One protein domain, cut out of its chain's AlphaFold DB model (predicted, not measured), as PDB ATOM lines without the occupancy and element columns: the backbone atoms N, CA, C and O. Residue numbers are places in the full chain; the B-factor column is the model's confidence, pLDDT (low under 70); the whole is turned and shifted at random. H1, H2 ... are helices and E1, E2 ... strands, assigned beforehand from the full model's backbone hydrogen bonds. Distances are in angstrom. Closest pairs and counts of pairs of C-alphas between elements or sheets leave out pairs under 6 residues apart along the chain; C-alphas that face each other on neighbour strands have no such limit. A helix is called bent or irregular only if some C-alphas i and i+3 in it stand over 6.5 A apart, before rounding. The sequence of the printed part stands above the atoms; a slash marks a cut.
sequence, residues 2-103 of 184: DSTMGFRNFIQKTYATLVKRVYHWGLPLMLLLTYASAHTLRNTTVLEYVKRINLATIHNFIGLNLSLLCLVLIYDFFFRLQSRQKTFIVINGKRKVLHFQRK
ATOM      1  N   ASP A   2     230.236 187.095 197.321       51.94
ATOM      2  CA  ASP A   2     228.939 186.972 196.652       51.94
ATOM      3  C   ASP A   2     227.813 186.700 197.656       51.94
ATOM      4  O   ASP A   2     227.761 185.646 198.296       51.94
ATOM      5  N   SER A   3     226.881 187.646 197.766       65.12
ATOM      6  CA  SER A   3     225.659 187.550 198.582       65.12
ATOM      7  C   SER A   3     224.830 186.288 198.276       65.12
ATOM      8  O   SER A   3     224.135 185.763 199.148       65.12
ATOM      9  N   THR A   4     224.977 185.727 197.072       68.12
ATOM     10  CA  THR A   4     224.338 184.484 196.617       68.12
ATOM     11  C   THR A   4     224.881 183.226 197.305       68.12
ATOM     12  O   THR A   4     224.109 182.302 197.577       68.12
ATOM     13  N   MET A   5     226.172 183.179 197.669       66.25
ATOM     14  CA  MET A   5     226.727 182.056 198.441       66.25
ATOM     15  C   MET A   5     226.205 182.047 199.882       66.25
ATOM     16  O   MET A   5     225.916 180.977 200.423       66.25
ATOM     17  N   GLY A   6     226.039 183.224 200.494       73.94
ATOM     18  CA  GLY A   6     225.487 183.358 201.846       73.94
ATOM     19  C   GLY A   6     224.039 182.871 201.932       73.94
ATOM     20  O   GLY A   6     223.709 182.051 202.790       73.94
ATOM     21  N   PHE A   7     223.198 183.299 200.987       75.69
ATOM     22  CA  PHE A   7     221.784 182.922 200.934       75.69
ATOM     23  C   PHE A   7     221.574 181.420 200.691       75.69
ATOM     24  O   PHE A   7     220.796 180.770 201.392       75.69
ATOM     25  N   ARG A   8     222.333 180.821 199.764       71.56
ATOM     26  CA  ARG A   8     222.277 179.374 199.503       71.56
ATOM     27  C   ARG A   8     222.688 178.548 200.725       71.56
ATOM     28  O   ARG A   8     222.020 177.566 201.049       71.56
ATOM     29  N   ASN A   9     223.750 178.955 201.420       77.25
ATOM     30  CA  ASN A   9     224.205 178.278 202.636       77.25
ATOM     31  C   ASN A   9     223.175 178.379 203.769       77.25
ATOM     32  O   ASN A   9     222.985 177.415 204.511       77.25
ATOM     33  N   PHE A  10     222.488 179.518 203.888       80.88
ATOM     34  CA  PHE A  10     221.390 179.686 204.836       80.88
ATOM     35  C   PHE A  10     220.223 178.738 204.529       80.88
ATOM     36  O   PHE A  10     219.818 177.983 205.410       80.88
ATOM     37  N   ILE A  11     219.743 178.694 203.279       81.38
ATOM     38  CA  ILE A  11     218.649 177.793 202.870       81.38
ATOM     39  C   ILE A  11     218.999 176.332 203.162       81.38
ATOM     40  O   ILE A  11     218.194 175.610 203.746       81.38
ATOM     41  N   GLN A  12     220.208 175.897 202.801       81.12
ATOM     42  CA  GLN A  12     220.639 174.514 203.016       81.12
ATOM     43  C   GLN A  12     220.711 174.146 204.502       81.12
ATOM     44  O   GLN A  12     220.272 173.060 204.883       81.12
ATOM     45  N   LYS A  13     221.226 175.046 205.352       79.31
ATOM     46  CA  LYS A  13     221.261 174.835 206.807       79.31
ATOM     47  C   LYS A  13     219.853 174.764 207.391       79.31
ATOM     48  O   LYS A  13     219.554 173.820 208.120       79.31
ATOM     49  N   THR A  14     218.985 175.706 207.029       81.38
ATOM     50  CA  THR A  14     217.594 175.753 207.495       81.38
ATOM     51  C   THR A  14     216.830 174.496 207.083       81.38
ATOM     52  O   THR A  14     216.197 173.865 207.928       81.38
ATOM     53  N   TYR A  15     216.966 174.065 205.825       82.38
ATOM     54  CA  TYR A  15     216.410 172.805 205.332       82.38
ATOM     55  C   TYR A  15     216.904 171.607 206.155       82.38
ATOM     56  O   TYR A  15     216.094 170.844 206.675       82.38
ATOM     57  N   ALA A  16     218.219 171.471 206.358       79.44
ATOM     58  CA  ALA A  16     218.786 170.358 207.117       79.44
ATOM     59  C   ALA A  16     218.284 170.318 208.573       79.44
ATOM     60  O   ALA A  16     217.968 169.247 209.097       79.44
ATOM     61  N   THR A  17     218.174 171.475 209.233       83.69
ATOM     62  CA  THR A  17     217.634 171.571 210.595       83.69
ATOM     63  C   THR A  17     216.152 171.208 210.647       83.69
ATOM     64  O   THR A  17     215.747 170.439 211.522       83.69
ATOM     65  N   LEU A  18     215.345 171.725 209.717       84.75
ATOM     66  CA  LEU A  18     213.911 171.443 209.646       84.75
ATOM     67  C   LEU A  18     213.646 169.964 209.393       84.75
ATOM     68  O   LEU A  18     212.896 169.343 210.141       84.75
ATOM     69  N   VAL A  19     214.316 169.378 208.405       84.81
ATOM     70  CA  VAL A  19     214.161 167.960 208.076       84.81
ATOM     71  C   VAL A  19     214.591 167.070 209.238       84.81
ATOM     72  O   VAL A  19     213.913 166.091 209.548       84.81
ATOM     73  N   LYS A  20     215.655 167.438 209.967       83.50
ATOM     74  CA  LYS A  20     216.038 166.729 211.192       83.50
ATOM     75  C   LYS A  20     214.917 166.777 212.236       83.50
ATOM     76  O   LYS A  20     214.584 165.736 212.795       83.50
ATOM     77  N   ARG A  21     214.311 167.941 212.489       85.06
ATOM     78  CA  ARG A  21     213.186 168.068 213.440       85.06
ATOM     79  C   ARG A  21     211.965 167.262 212.993       85.06
ATOM     80  O   ARG A  21     211.370 166.560 213.807       85.06
ATOM     81  N   VAL A  22     211.643 167.311 211.705       86.06
ATOM     82  CA  VAL A  22     210.582 166.509 211.086       86.06
ATOM     83  C   VAL A  22     210.824 165.015 211.303       86.06
ATOM     84  O   VAL A  22     209.916 164.319 211.740       86.06
ATOM     85  N   TYR A  23     212.046 164.533 211.076       83.00
ATOM     86  CA  TYR A  23     212.404 163.128 211.274       83.00
ATOM     87  C   TYR A  23     212.245 162.688 212.737       83.00
ATOM     88  O   TYR A  23     211.705 161.619 213.000       83.00
ATOM     89  N   HIS A  24     212.716 163.502 213.689       82.31
ATOM     90  CA  HIS A  24     212.799 163.104 215.101       82.31
ATOM     91  C   HIS A  24     211.495 163.297 215.877       82.31
ATOM     92  O   HIS A  24     211.252 162.557 216.821       82.31
ATOM     93  N   TRP A  25     210.674 164.282 215.507       88.19
ATOM     94  CA  TRP A  25     209.459 164.634 216.251       88.19
ATOM     95  C   TRP A  25     208.211 164.634 215.378       88.19
ATOM     96  O   TRP A  25     207.190 164.075 215.771       88.19
ATOM     97  N   GLY A  26     208.301 165.216 214.181       89.88
ATOM     98  CA  GLY A  26     207.156 165.342 213.280       89.88
ATOM     99  C   GLY A  26     206.597 163.989 212.845       89.88
ATOM    100  O   GLY A  26     205.404 163.743 212.975       89.88
ATOM    101  N   LEU A  27     207.457 163.086 212.374       91.38
ATOM    102  CA  LEU A  27     207.041 161.772 211.896       91.38
ATOM    103  C   LEU A  27     206.445 160.886 213.009       91.38
ATOM    104  O   LEU A  27     205.337 160.393 212.802       91.38
ATOM    105  N   PRO A  28     207.088 160.697 214.181       92.56
ATOM    106  CA  PRO A  28     206.488 159.942 215.284       92.56
ATOM    107  C   PRO A  28     205.123 160.492 215.707       92.56
ATOM    108  O   PRO A  28     204.179 159.722 215.878       92.56
ATOM    109  N   LEU A  29     205.003 161.820 215.819       94.25
ATOM    110  CA  LEU A  29     203.754 162.479 216.192       94.25
ATOM    111  C   LEU A  29     202.664 162.244 215.143       94.25
ATOM    112  O   LEU A  29     201.548 161.869 215.488       94.25
ATOM    113  N   MET A  30     202.983 162.412 213.860       94.94
ATOM    114  CA  MET A  30     202.029 162.181 212.775       94.94
ATOM    115  C   MET A  30     201.588 160.720 212.701       94.94
ATOM    116  O   MET A  30     200.403 160.457 212.497       94.94
ATOM    117  N   LEU A  31     202.499 159.767 212.915       95.00
ATOM    118  CA  LEU A  31     202.153 158.350 213.009       95.00
ATOM    119  C   LEU A  31     201.205 158.103 214.184       95.00
ATOM    120  O   LEU A  31     200.139 157.529 213.980       95.00
ATOM    121  N   LEU A  32     201.534 158.601 215.379       95.56
ATOM    122  CA  LEU A  32     200.682 158.481 216.564       95.56
ATOM    123  C   LEU A  32     199.271 159.029 216.303       95.56
ATOM    124  O   LEU A  32     198.290 158.336 216.557       95.56
ATOM    125  N   LEU A  33     199.165 160.236 215.743       96.06
ATOM    126  CA  LEU A  33     197.887 160.866 215.403       96.06
ATOM    127  C   LEU A  33     197.107 160.071 214.342       96.06
ATOM    128  O   LEU A  33     195.883 159.948 214.428       96.06
ATOM    129  N   THR A  34     197.799 159.493 213.357       95.62
ATOM    130  CA  THR A  34     197.175 158.669 212.308       95.62
ATOM    131  C   THR A  34     196.592 157.384 212.894       95.62
ATOM    132  O   THR A  34     195.438 157.057 212.619       95.62
ATOM    133  N   TYR A  35     197.338 156.685 213.754       94.94
ATOM    134  CA  TYR A  35     196.847 155.479 214.429       94.94
ATOM    135  C   TYR A  35     195.741 155.787 215.437       94.94
ATOM    136  O   TYR A  35     194.735 155.082 215.463       94.94
ATOM    137  N   ALA A  36     195.885 156.851 216.230       94.62
ATOM    138  CA  ALA A  36     194.863 157.269 217.182       94.62
ATOM    139  C   ALA A  36     193.543 157.578 216.462       94.62
ATOM    140  O   ALA A  36     192.499 157.031 216.819       94.62
ATOM    141  N   SER A  37     193.589 158.371 215.387       95.31
ATOM    142  CA  SER A  37     192.398 158.673 214.584       95.31
ATOM    143  C   SER A  37     191.805 157.419 213.920       95.31
ATOM    144  O   SER A  37     190.591 157.215 213.992       95.31
ATOM    145  N   ALA A  38     192.628 156.514 213.379       94.00
ATOM    146  CA  ALA A  38     192.162 155.236 212.829       94.00
ATOM    147  C   ALA A  38     191.479 154.347 213.885       94.00
ATOM    148  O   ALA A  38     190.445 153.735 213.612       94.00
ATOM    149  N   HIS A  39     192.025 154.297 215.102       93.31
ATOM    150  CA  HIS A  39     191.456 153.540 216.211       93.31
ATOM    151  C   HIS A  39     190.121 154.142 216.673       93.31
ATOM    152  O   HIS A  39     189.138 153.421 216.844       93.31
ATOM    153  N   THR A  40     190.035 155.472 216.799       93.06
ATOM    154  CA  THR A  40     188.779 156.152 217.170       93.06
ATOM    155  C   THR A  40     187.655 155.926 216.158       93.06
ATOM    156  O   THR A  40     186.506 155.780 216.556       93.06
ATOM    157  N   LEU A  41     187.966 155.792 214.863       91.06
ATOM    158  CA  LEU A  41     186.984 155.476 213.814       91.06
ATOM    159  C   LEU A  41     186.333 154.089 213.944       91.06
ATOM    160  O   LEU A  41     185.291 153.833 213.321       91.06
ATOM    161  N   ARG A  42     186.958 153.193 214.715       88.44
ATOM    162  CA  ARG A  42     186.487 151.829 214.987       88.44
ATOM    163  C   ARG A  42     185.833 151.686 216.358       88.44
ATOM    164  O   ARG A  42     185.102 150.724 216.565       88.44
ATOM    165  N   ASN A  43     186.098 152.604 217.283       91.19
ATOM    166  CA  ASN A  43     185.594 152.523 218.646       91.19
ATOM    167  C   ASN A  43     184.136 153.011 218.709       91.19
ATOM    168  O   ASN A  43     183.866 154.198 218.527       91.19
ATOM    169  N   THR A  44     183.204 152.097 218.983       89.75
ATOM    170  CA  THR A  44     181.765 152.390 219.068       89.75
ATOM    171  C   THR A  44     181.438 153.401 220.160       89.75
ATOM    172  O   THR A  44     180.644 154.299 219.910       89.75
ATOM    173  N   THR A  45     182.114 153.340 221.310       92.44
ATOM    174  CA  THR A  45     181.920 154.286 222.417       92.44
ATOM    175  C   THR A  45     182.265 155.711 221.999       92.44
ATOM    176  O   THR A  45     181.542 156.640 222.318       92.44
ATOM    177  N   VAL A  46     183.337 155.923 221.227       89.06
ATOM    178  CA  VAL A  46     183.690 157.274 220.742       89.06
ATOM    179  C   VAL A  46     182.655 157.792 219.737       89.06
ATOM    180  O   VAL A  46     182.368 158.990 219.704       89.06
ATOM    181  N   LEU A  47     182.071 156.896 218.937       89.75
ATOM    182  CA  LEU A  47     181.053 157.239 217.941       89.75
ATOM    183  C   LEU A  47     179.711 157.666 218.556       89.75
ATOM    184  O   LEU A  47     178.921 158.301 217.857       89.75
ATOM    185  N   GLU A  48     179.473 157.382 219.839       90.56
ATOM    186  CA  GLU A  48     178.324 157.906 220.593       90.56
ATOM    187  C   GLU A  48     178.447 159.419 220.835       90.56
ATOM    188  O   GLU A  48     177.447 160.134 220.817       90.56
ATOM    189  N   TYR A  49     179.675 159.923 220.997       91.81
ATOM    190  CA  TYR A  49     179.942 161.331 221.318       91.81
ATOM    191  C   TYR A  49     180.351 162.162 220.099       91.81
ATOM    192  O   TYR A  49     180.094 163.365 220.047       91.81
ATOM    193  N   VAL A  50     181.000 161.549 219.103       91.88
ATOM    194  CA  VAL A  50     181.525 162.254 217.928       91.88
ATOM    195  C   VAL A  50     181.048 161.591 216.645       91.88
ATOM    196  O   VAL A  50     181.289 160.411 216.394       91.88
ATOM    197  N   LYS A  51     180.436 162.389 215.761       92.12
ATOM    198  CA  LYS A  51     179.979 161.909 214.452       92.12
ATOM    199  C   LYS A  51     181.136 161.289 213.669       92.12
ATOM    200  O   LYS A  51     182.170 161.923 213.452       92.12
ATOM    201  N   ARG A  52     180.899 160.091 213.123       90.69
ATOM    202  CA  ARG A  52     181.861 159.348 212.294       90.69
ATOM    203  C   ARG A  52     182.466 160.179 211.164       90.69
ATOM    204  O   ARG A  52     183.639 160.018 210.846       90.69
ATOM    205  N   ILE A  53     181.668 161.060 210.558       91.38
ATOM    206  CA  ILE A  53     182.123 161.921 209.464       91.38
ATOM    207  C   ILE A  53     183.225 162.886 209.913       91.38
ATOM    208  O   ILE A  53     184.208 163.032 209.200       91.38
ATOM    209  N   ASN A  54     183.127 163.449 211.121       92.75
ATOM    210  CA  ASN A  54     184.132 164.365 211.659       92.75
ATOM    211  C   ASN A  54     185.447 163.627 211.922       92.75
ATOM    212  O   ASN A  54     186.507 164.092 211.512       92.75
ATOM    213  N   LEU A  55     185.376 162.440 212.534       93.06
ATOM    214  CA  LEU A  55     186.551 161.590 212.756       93.06
ATOM    215  C   LEU A  55     187.202 161.167 211.434       93.06
ATOM    216  O   LEU A  55     188.425 161.151 211.327       93.06
ATOM    217  N   ALA A  56     186.396 160.870 210.410       92.06
ATOM    218  CA  ALA A  56     186.902 160.510 209.090       92.06
ATOM    219  C   ALA A  56     187.606 161.696 208.421       92.06
ATOM    220  O   ALA A  56     188.678 161.520 207.852       92.06
ATOM    221  N   THR A  57     187.050 162.904 208.533       94.19
ATOM    222  CA  THR A  57     187.684 164.134 208.041       94.19
ATOM    223  C   THR A  57     189.012 164.399 208.747       94.19
ATOM    224  O   THR A  57     190.002 164.685 208.079       94.19
ATOM    225  N   ILE A  58     189.063 164.241 210.075       95.38
ATOM    226  CA  ILE A  58     190.297 164.389 210.861       95.38
ATOM    227  C   ILE A  58     191.347 163.366 210.411       95.38
ATOM    228  O   ILE A  58     192.481 163.741 210.125       95.38
ATOM    229  N   HIS A  59     190.971 162.090 210.295       96.25
ATOM    230  CA  HIS A  59     191.878 161.034 209.846       96.25
ATOM    231  C   HIS A  59     192.413 161.298 208.434       96.25
ATOM    232  O   HIS A  59     193.619 161.221 208.209       96.25
ATOM    233  N   ASN A  60     191.539 161.686 207.499       94.69
ATOM    234  CA  ASN A  60     191.930 162.034 206.134       94.69
ATOM    235  C   ASN A  60     192.891 163.230 206.114       94.69
ATOM    236  O   ASN A  60     193.903 163.191 205.419       94.69
ATOM    237  N   PHE A  61     192.612 164.277 206.896       95.88
ATOM    238  CA  PHE A  61     193.480 165.449 206.993       95.88
ATOM    239  C   PHE A  61     194.864 165.086 207.545       95.88
ATOM    240  O   PHE A  61     195.882 165.477 206.971       95.88
ATOM    241  N   ILE A  62     194.925 164.296 208.620       96.81
ATOM    242  CA  ILE A  62     196.191 163.812 209.186       96.81
ATOM    243  C   ILE A  62     196.931 162.939 208.162       96.81
ATOM    244  O   ILE A  62     198.124 163.141 207.945       96.81
ATOM    245  N   GLY A  63     196.234 162.022 207.485       96.19
ATOM    246  CA  GLY A  63     196.809 161.147 206.462       96.19
ATOM    247  C   GLY A  63     197.376 161.909 205.261       96.19
ATOM    248  O   GLY A  63     198.466 161.589 204.783       96.19
ATOM    249  N   LEU A  64     196.701 162.970 204.806       95.69
ATOM    250  CA  LEU A  64     197.203 163.863 203.753       95.69
ATOM    251  C   LEU A  64     198.489 164.576 204.186       95.69
ATOM    252  O   LEU A  64     199.477 164.573 203.450       95.69
ATOM    253  N   ASN A  65     198.516 165.125 205.402       95.56
ATOM    254  CA  ASN A  65     199.720 165.747 205.956       95.56
ATOM    255  C   ASN A  65     200.865 164.732 206.122       95.56
ATOM    256  O   ASN A  65     202.013 165.046 205.808       95.56
ATOM    257  N   LEU A  66     200.568 163.500 206.552       95.81
ATOM    258  CA  LEU A  66     201.553 162.419 206.635       95.81
ATOM    259  C   LEU A  66     202.097 162.054 205.247       95.81
ATOM    260  O   LEU A  66     203.292 161.808 205.107       95.81
ATOM    261  N   SER A  67     201.249 162.076 204.219       95.00
ATOM    262  CA  SER A  67     201.644 161.801 202.835       95.00
ATOM    263  C   SER A  67     202.603 162.873 202.307       95.00
ATOM    264  O   SER A  67     203.647 162.543 201.747       95.00
ATOM    265  N   LEU A  68     202.317 164.156 202.563       93.12
ATOM    266  CA  LEU A  68     203.230 165.263 202.246       93.12
ATOM    267  C   LEU A  68     204.564 165.130 202.991       93.12
ATOM    268  O   LEU A  68     205.631 165.284 202.395       93.12
ATOM    269  N   LEU A  69     204.516 164.783 204.280       92.94
ATOM    270  CA  LEU A  69     205.712 164.532 205.080       92.94
ATOM    271  C   LEU A  69     206.546 163.383 204.503       92.94
ATOM    272  O   LEU A  69     207.769 163.480 204.420       92.94
ATOM    273  N   CYS A  70     205.882 162.308 204.079       92.50
ATOM    274  CA  CYS A  70     206.509 161.146 203.464       92.50
ATOM    275  C   CYS A  70     207.261 161.536 202.184       92.50
ATOM    276  O   CYS A  70     208.417 161.151 202.025       92.50
ATOM    277  N   LEU A  71     206.673 162.379 201.325       90.94
ATOM    278  CA  LEU A  71     207.343 162.887 200.121       90.94
ATOM    279  C   LEU A  71     208.619 163.673 200.451       90.94
ATOM    280  O   LEU A  71     209.655 163.442 199.828       90.94
ATOM    281  N   VAL A  72     208.574 164.550 201.460       90.19
ATOM    282  CA  VAL A  72     209.756 165.306 201.917       90.19
ATOM    283  C   VAL A  72     210.853 164.359 202.414       90.19
ATOM    284  O   VAL A  72     212.021 164.526 202.068       90.19
ATOM    285  N   LEU A  73     210.486 163.340 203.195       88.69
ATOM    286  CA  LEU A  73     211.430 162.363 203.741       88.69
ATOM    287  C   LEU A  73     212.063 161.483 202.657       88.69
ATOM    288  O   LEU A  73     213.261 161.206 202.718       88.69
ATOM    289  N   ILE A  74     211.284 161.067 201.658       87.25
ATOM    290  CA  ILE A  74     211.774 160.291 200.514       87.25
ATOM    291  C   ILE A  74     212.722 161.133 199.663       87.25
ATOM    292  O   ILE A  74     213.813 160.673 199.324       87.25
ATOM    293  N   TYR A  75     212.342 162.376 199.360       87.44
ATOM    294  CA  TYR A  75     213.196 163.311 198.633       87.44
ATOM    295  C   TYR A  75     214.546 163.486 199.338       87.44
ATOM    296  O   TYR A  75     215.604 163.319 198.728       87.44
ATOM    297  N   ASP A  76     214.521 163.735 200.645       84.69
ATOM    298  CA  ASP A  76     215.718 163.882 201.466       84.69
ATOM    299  C   ASP A  76     216.552 162.587 201.548       84.69
ATOM    300  O   ASP A  76     217.786 162.626 201.532       84.69
ATOM    301  N   PHE A  77     215.904 161.420 201.586       80.94
ATOM    302  CA  PHE A  77     216.580 160.125 201.523       80.94
ATOM    303  C   PHE A  77     217.360 159.954 200.210       80.94
ATOM    304  O   PHE A  77     218.565 159.685 200.255       80.94
ATOM    305  N   PHE A  78     216.720 160.175 199.058       80.25
ATOM    306  CA  PHE A  78     217.378 160.092 197.750       80.25
ATOM    307  C   PHE A  78     218.471 161.151 197.583       80.25
ATOM    308  O   PHE A  78     219.570 160.835 197.120       80.25
ATOM    309  N   PHE A  79     218.220 162.382 198.033       80.88
ATOM    310  CA  PHE A  79     219.204 163.459 197.996       80.88
ATOM    311  C   PHE A  79     220.465 163.101 198.794       80.88
ATOM    312  O   PHE A  79     221.585 163.253 198.301       80.88
ATOM    313  N   ARG A  80     220.314 162.552 200.007       73.56
ATOM    314  CA  ARG A  80     221.453 162.076 200.808       73.56
ATOM    315  C   ARG A  80     222.154 160.880 200.177       73.56
ATOM    316  O   ARG A  80     223.378 160.797 200.267       73.56
ATOM    317  N   LEU A  81     221.412 159.965 199.553       70.12
ATOM    318  CA  LEU A  81     221.991 158.816 198.857       70.12
ATOM    319  C   LEU A  81     222.895 159.271 197.700       70.12
ATOM    320  O   LEU A  81     224.009 158.768 197.560       70.12
ATOM    321  N   GLN A  82     222.460 160.275 196.935       69.50
ATOM    322  CA  GLN A  82     223.230 160.870 195.841       69.50
ATOM    323  C   GLN A  82     224.401 161.732 196.347       69.50
ATOM    324  O   GLN A  82     225.517 161.636 195.840       69.50
ATOM    325  N   SER A  83     224.181 162.554 197.380       60.88
ATOM    326  CA  SER A  83     225.194 163.470 197.926       60.88
ATOM    327  C   SER A  83     226.355 162.745 198.621       60.88
ATOM    328  O   SER A  83     227.491 163.219 198.563       60.88
ATOM    329  N   ARG A  84     226.121 161.553 199.189       56.56
ATOM    330  CA  ARG A  84     227.170 160.694 199.777       56.56
ATOM    331  C   ARG A  84     228.237 160.225 198.779       56.56
ATOM    332  O   ARG A  84     229.217 159.619 199.202       56.56
ATOM    333  N   GLN A  85     228.084 160.487 197.479       49.22
ATOM    334  CA  GLN A  85     229.022 160.013 196.460       49.22
ATOM    335  C   GLN A  85     230.253 160.899 196.224       49.22
ATOM    336  O   GLN A  85     231.168 160.425 195.552       49.22
ATOM    337  N   LYS A  86     230.336 162.153 196.701       48.31
ATOM    338  CA  LYS A  86     231.448 163.043 196.294       48.31
ATOM    339  C   LYS A  86     231.919 164.004 197.389       48.31
ATOM    340  O   LYS A  86     231.425 165.120 197.501       48.31
ATOM    341  N   THR A  87     232.961 163.604 198.117       46.50
ATOM    342  CA  THR A  87     233.826 164.519 198.884       46.50
ATOM    343  C   THR A  87     235.179 164.596 198.192       46.50
ATOM    344  O   THR A  87     235.877 163.593 198.051       46.50
ATOM    345  N   PHE A  88     235.538 165.790 197.732       49.34
ATOM    346  CA  PHE A  88     236.848 166.068 197.155       49.34
ATOM    347  C   PHE A  88     237.743 166.601 198.264       49.34
ATOM    348  O   PHE A  88     237.381 167.579 198.915       49.34
ATOM    349  N   ILE A  89     238.909 165.990 198.457       48.12
ATOM    350  CA  ILE A  89     239.954 166.586 199.287       48.12
ATOM    351  C   ILE A  89     241.034 167.097 198.341       48.12
ATOM    352  O   ILE A  89     241.486 166.387 197.435       48.12
ATOM    353  N   VAL A  90     241.405 168.364 198.506       50.50
ATOM    354  CA  VAL A  90     242.546 168.953 197.809       50.50
ATOM    355  C   VAL A  90     243.765 168.688 198.677       50.50
ATOM    356  O   VAL A  90     243.894 169.269 199.749       50.50
ATOM    357  N   ILE A  91     244.639 167.789 198.230       55.56
ATOM    358  CA  ILE A  91     245.933 167.536 198.872       55.56
ATOM    359  C   ILE A  91     246.994 168.002 197.874       55.56
ATOM    360  O   ILE A  91     247.036 167.505 196.748       55.56
ATOM    361  N   ASN A  92     247.810 168.988 198.258       57.34
ATOM    362  CA  ASN A  92     248.858 169.590 197.419       57.34
ATOM    363  C   ASN A  92     248.362 170.060 196.035       57.34
ATOM    364  O   ASN A  92     248.927 169.705 195.003       57.34
ATOM    365  N   GLY A  93     247.253 170.808 195.991       62.25
ATOM    366  CA  GLY A  93     246.714 171.391 194.752       62.25
ATOM    367  C   GLY A  93     246.079 170.398 193.768       62.25
ATOM    368  O   GLY A  93     245.451 170.817 192.798       62.25
ATOM    369  N   LYS A  94     246.162 169.084 194.018       52.16
ATOM    370  CA  LYS A  94     245.516 168.054 193.196       52.16
ATOM    371  C   LYS A  94     244.231 167.583 193.875       52.16
ATOM    372  O   LYS A  94     244.248 167.111 195.013       52.16
ATOM    373  N   ARG A  95     243.098 167.700 193.170       50.78
ATOM    374  CA  ARG A  95     241.825 167.100 193.600       50.78
ATOM    375  C   ARG A  95     241.980 165.582 193.566       50.78
ATOM    376  O   ARG A  95     241.952 164.990 192.491       50.78
ATOM    377  N   LYS A  96     242.130 164.950 194.729       49.62
ATOM    378  CA  LYS A  96     241.997 163.496 194.843       49.62
ATOM    379  C   LYS A  96     240.546 163.180 195.181       49.62
ATOM    380  O   LYS A  96     239.997 163.675 196.168       49.62
ATOM    381  N   VAL A  97     239.915 162.377 194.329       53.97
ATOM    382  CA  VAL A  97     238.611 161.786 194.626       53.97
ATOM    383  C   VAL A  97     238.860 160.738 195.700       53.97
ATOM    384  O   VAL A  97     239.424 159.683 195.422       53.97
ATOM    385  N   LEU A  98     238.477 161.037 196.938       49.84
ATOM    386  CA  LEU A  98     238.342 159.992 197.939       49.84
ATOM    387  C   LEU A  98     237.101 159.203 197.542       49.84
ATOM    388  O   LEU A  98     235.972 159.630 197.784       49.84
ATOM    389  N   HIS A  99     237.318 158.071 196.871       45.28
ATOM    390  CA  HIS A  99     236.306 157.034 196.809       45.28
ATOM    391  C   HIS A  99     236.006 156.649 198.253       45.28
ATOM    392  O   HIS A  99     236.759 155.912 198.885       45.28
ATOM    393  N   PHE A 100     234.922 157.203 198.795       48.84
ATOM    394  CA  PHE A 100     234.346 156.685 200.017       48.84
ATOM    395  C   PHE A 100     234.066 155.213 199.739       48.84
ATOM    396  O   PHE A 100     233.278 154.890 198.845       48.84
ATOM    397  N   GLN A 101     234.752 154.330 200.468       42.41
ATOM    398  CA  GLN A 101     234.348 152.937 200.561       42.41
ATOM    399  C   GLN A 101     232.837 152.944 200.776       42.41
ATOM    400  O   GLN A 101     232.356 153.633 201.681       42.41
ATOM    401  N   ARG A 102     232.088 152.260 199.896       47.97
ATOM    402  CA  ARG A 102     230.653 152.011 200.081       47.97
ATOM    403  C   ARG A 102     230.491 151.584 201.534       47.97
ATOM    404  O   ARG A 102     230.919 150.489 201.884       47.97
ATOM    405  N   LYS A 103     229.953 152.466 202.382       49.81
ATOM    406  CA  LYS A 103     229.696 152.139 203.783       49.81
ATOM    407  C   LYS A 103     228.832 150.882 203.731       49.81
ATOM    408  O   LYS A 103     227.769 150.932 203.108       49.81
TER     409      LYS A 103
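What this domain is: This is residues 2 to 103 of the 184 residues of the protein "Ni_hydr_CYTB domain-containing protein" of SAR324 cluster bacterium (UniProt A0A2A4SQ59). A long, thin helical hairpin: H3 runs back side by side with H1b, the second arm of the bent helix H1, and short H2 sits at the turn. The first arm, H1a, swings away at a steep tilt, its residues 3 to 14 sticking out, while a small strand hairpin, E1 and E2, prolongs the axis beyond H3. The printed part has 102 residues, ordered H1, H2, H3, E1, E2, with one antiparallel sheet, E1 - E2. It is mostly helix and extended, with a radius of gyration of the C-alphas of 21.8 A and spans of 75 by 36 by 16 A.

Where its parts are: E1 is residues 87 to 91 and E2 residues 94 to 98, where C-alpha 98 is at (238.342, 159.992, 197.939). H3, residues 52 to 83, measures 45.8 A; H2 is residues 44 to 49. H1, residues 3 to 40, begins at C-alpha 3 (225.659, 187.550, 198.582); assigned as one helix by its hydrogen bonds, it is bent, C-alphas 24 and 27 being 6.7 A apart. Its arms are H1a, residues 3 to 24, 32.2 A, and H1b, residues 27 to 40, 19.8 A.

How they stand to each other: E1 and E2 form an antiparallel hairpin at 141 degrees, with N 96 and O 89 3.1 A apart, within hydrogen-bond range. H3 touches H1b with residues 55 to 69 alone, closest at the C-alphas of Ser 37 and His 59, 5.3 A, at a shallow tilt of 25 degrees, opposite ways. H1a touches H3 with residues 19 to 23 alone, closest at the C-alphas of Val 19 and Leu 73, 7.6 A, at a steep tilt of 53 degrees. H2 and H3 meet only through their link. Every O i to N i+4 pair is within hydrogen-bond range in H1a, H1b and H3; H2 has 1 of 2.

The domain as a whole: The C-alphas of Glu 48 and Asn 92, the two farthest apart, are 75.2 A apart. The printed part has no cut, and the four links are tight. The model's pLDDT is under 70 at residues 2 to 5 and 82 to 103.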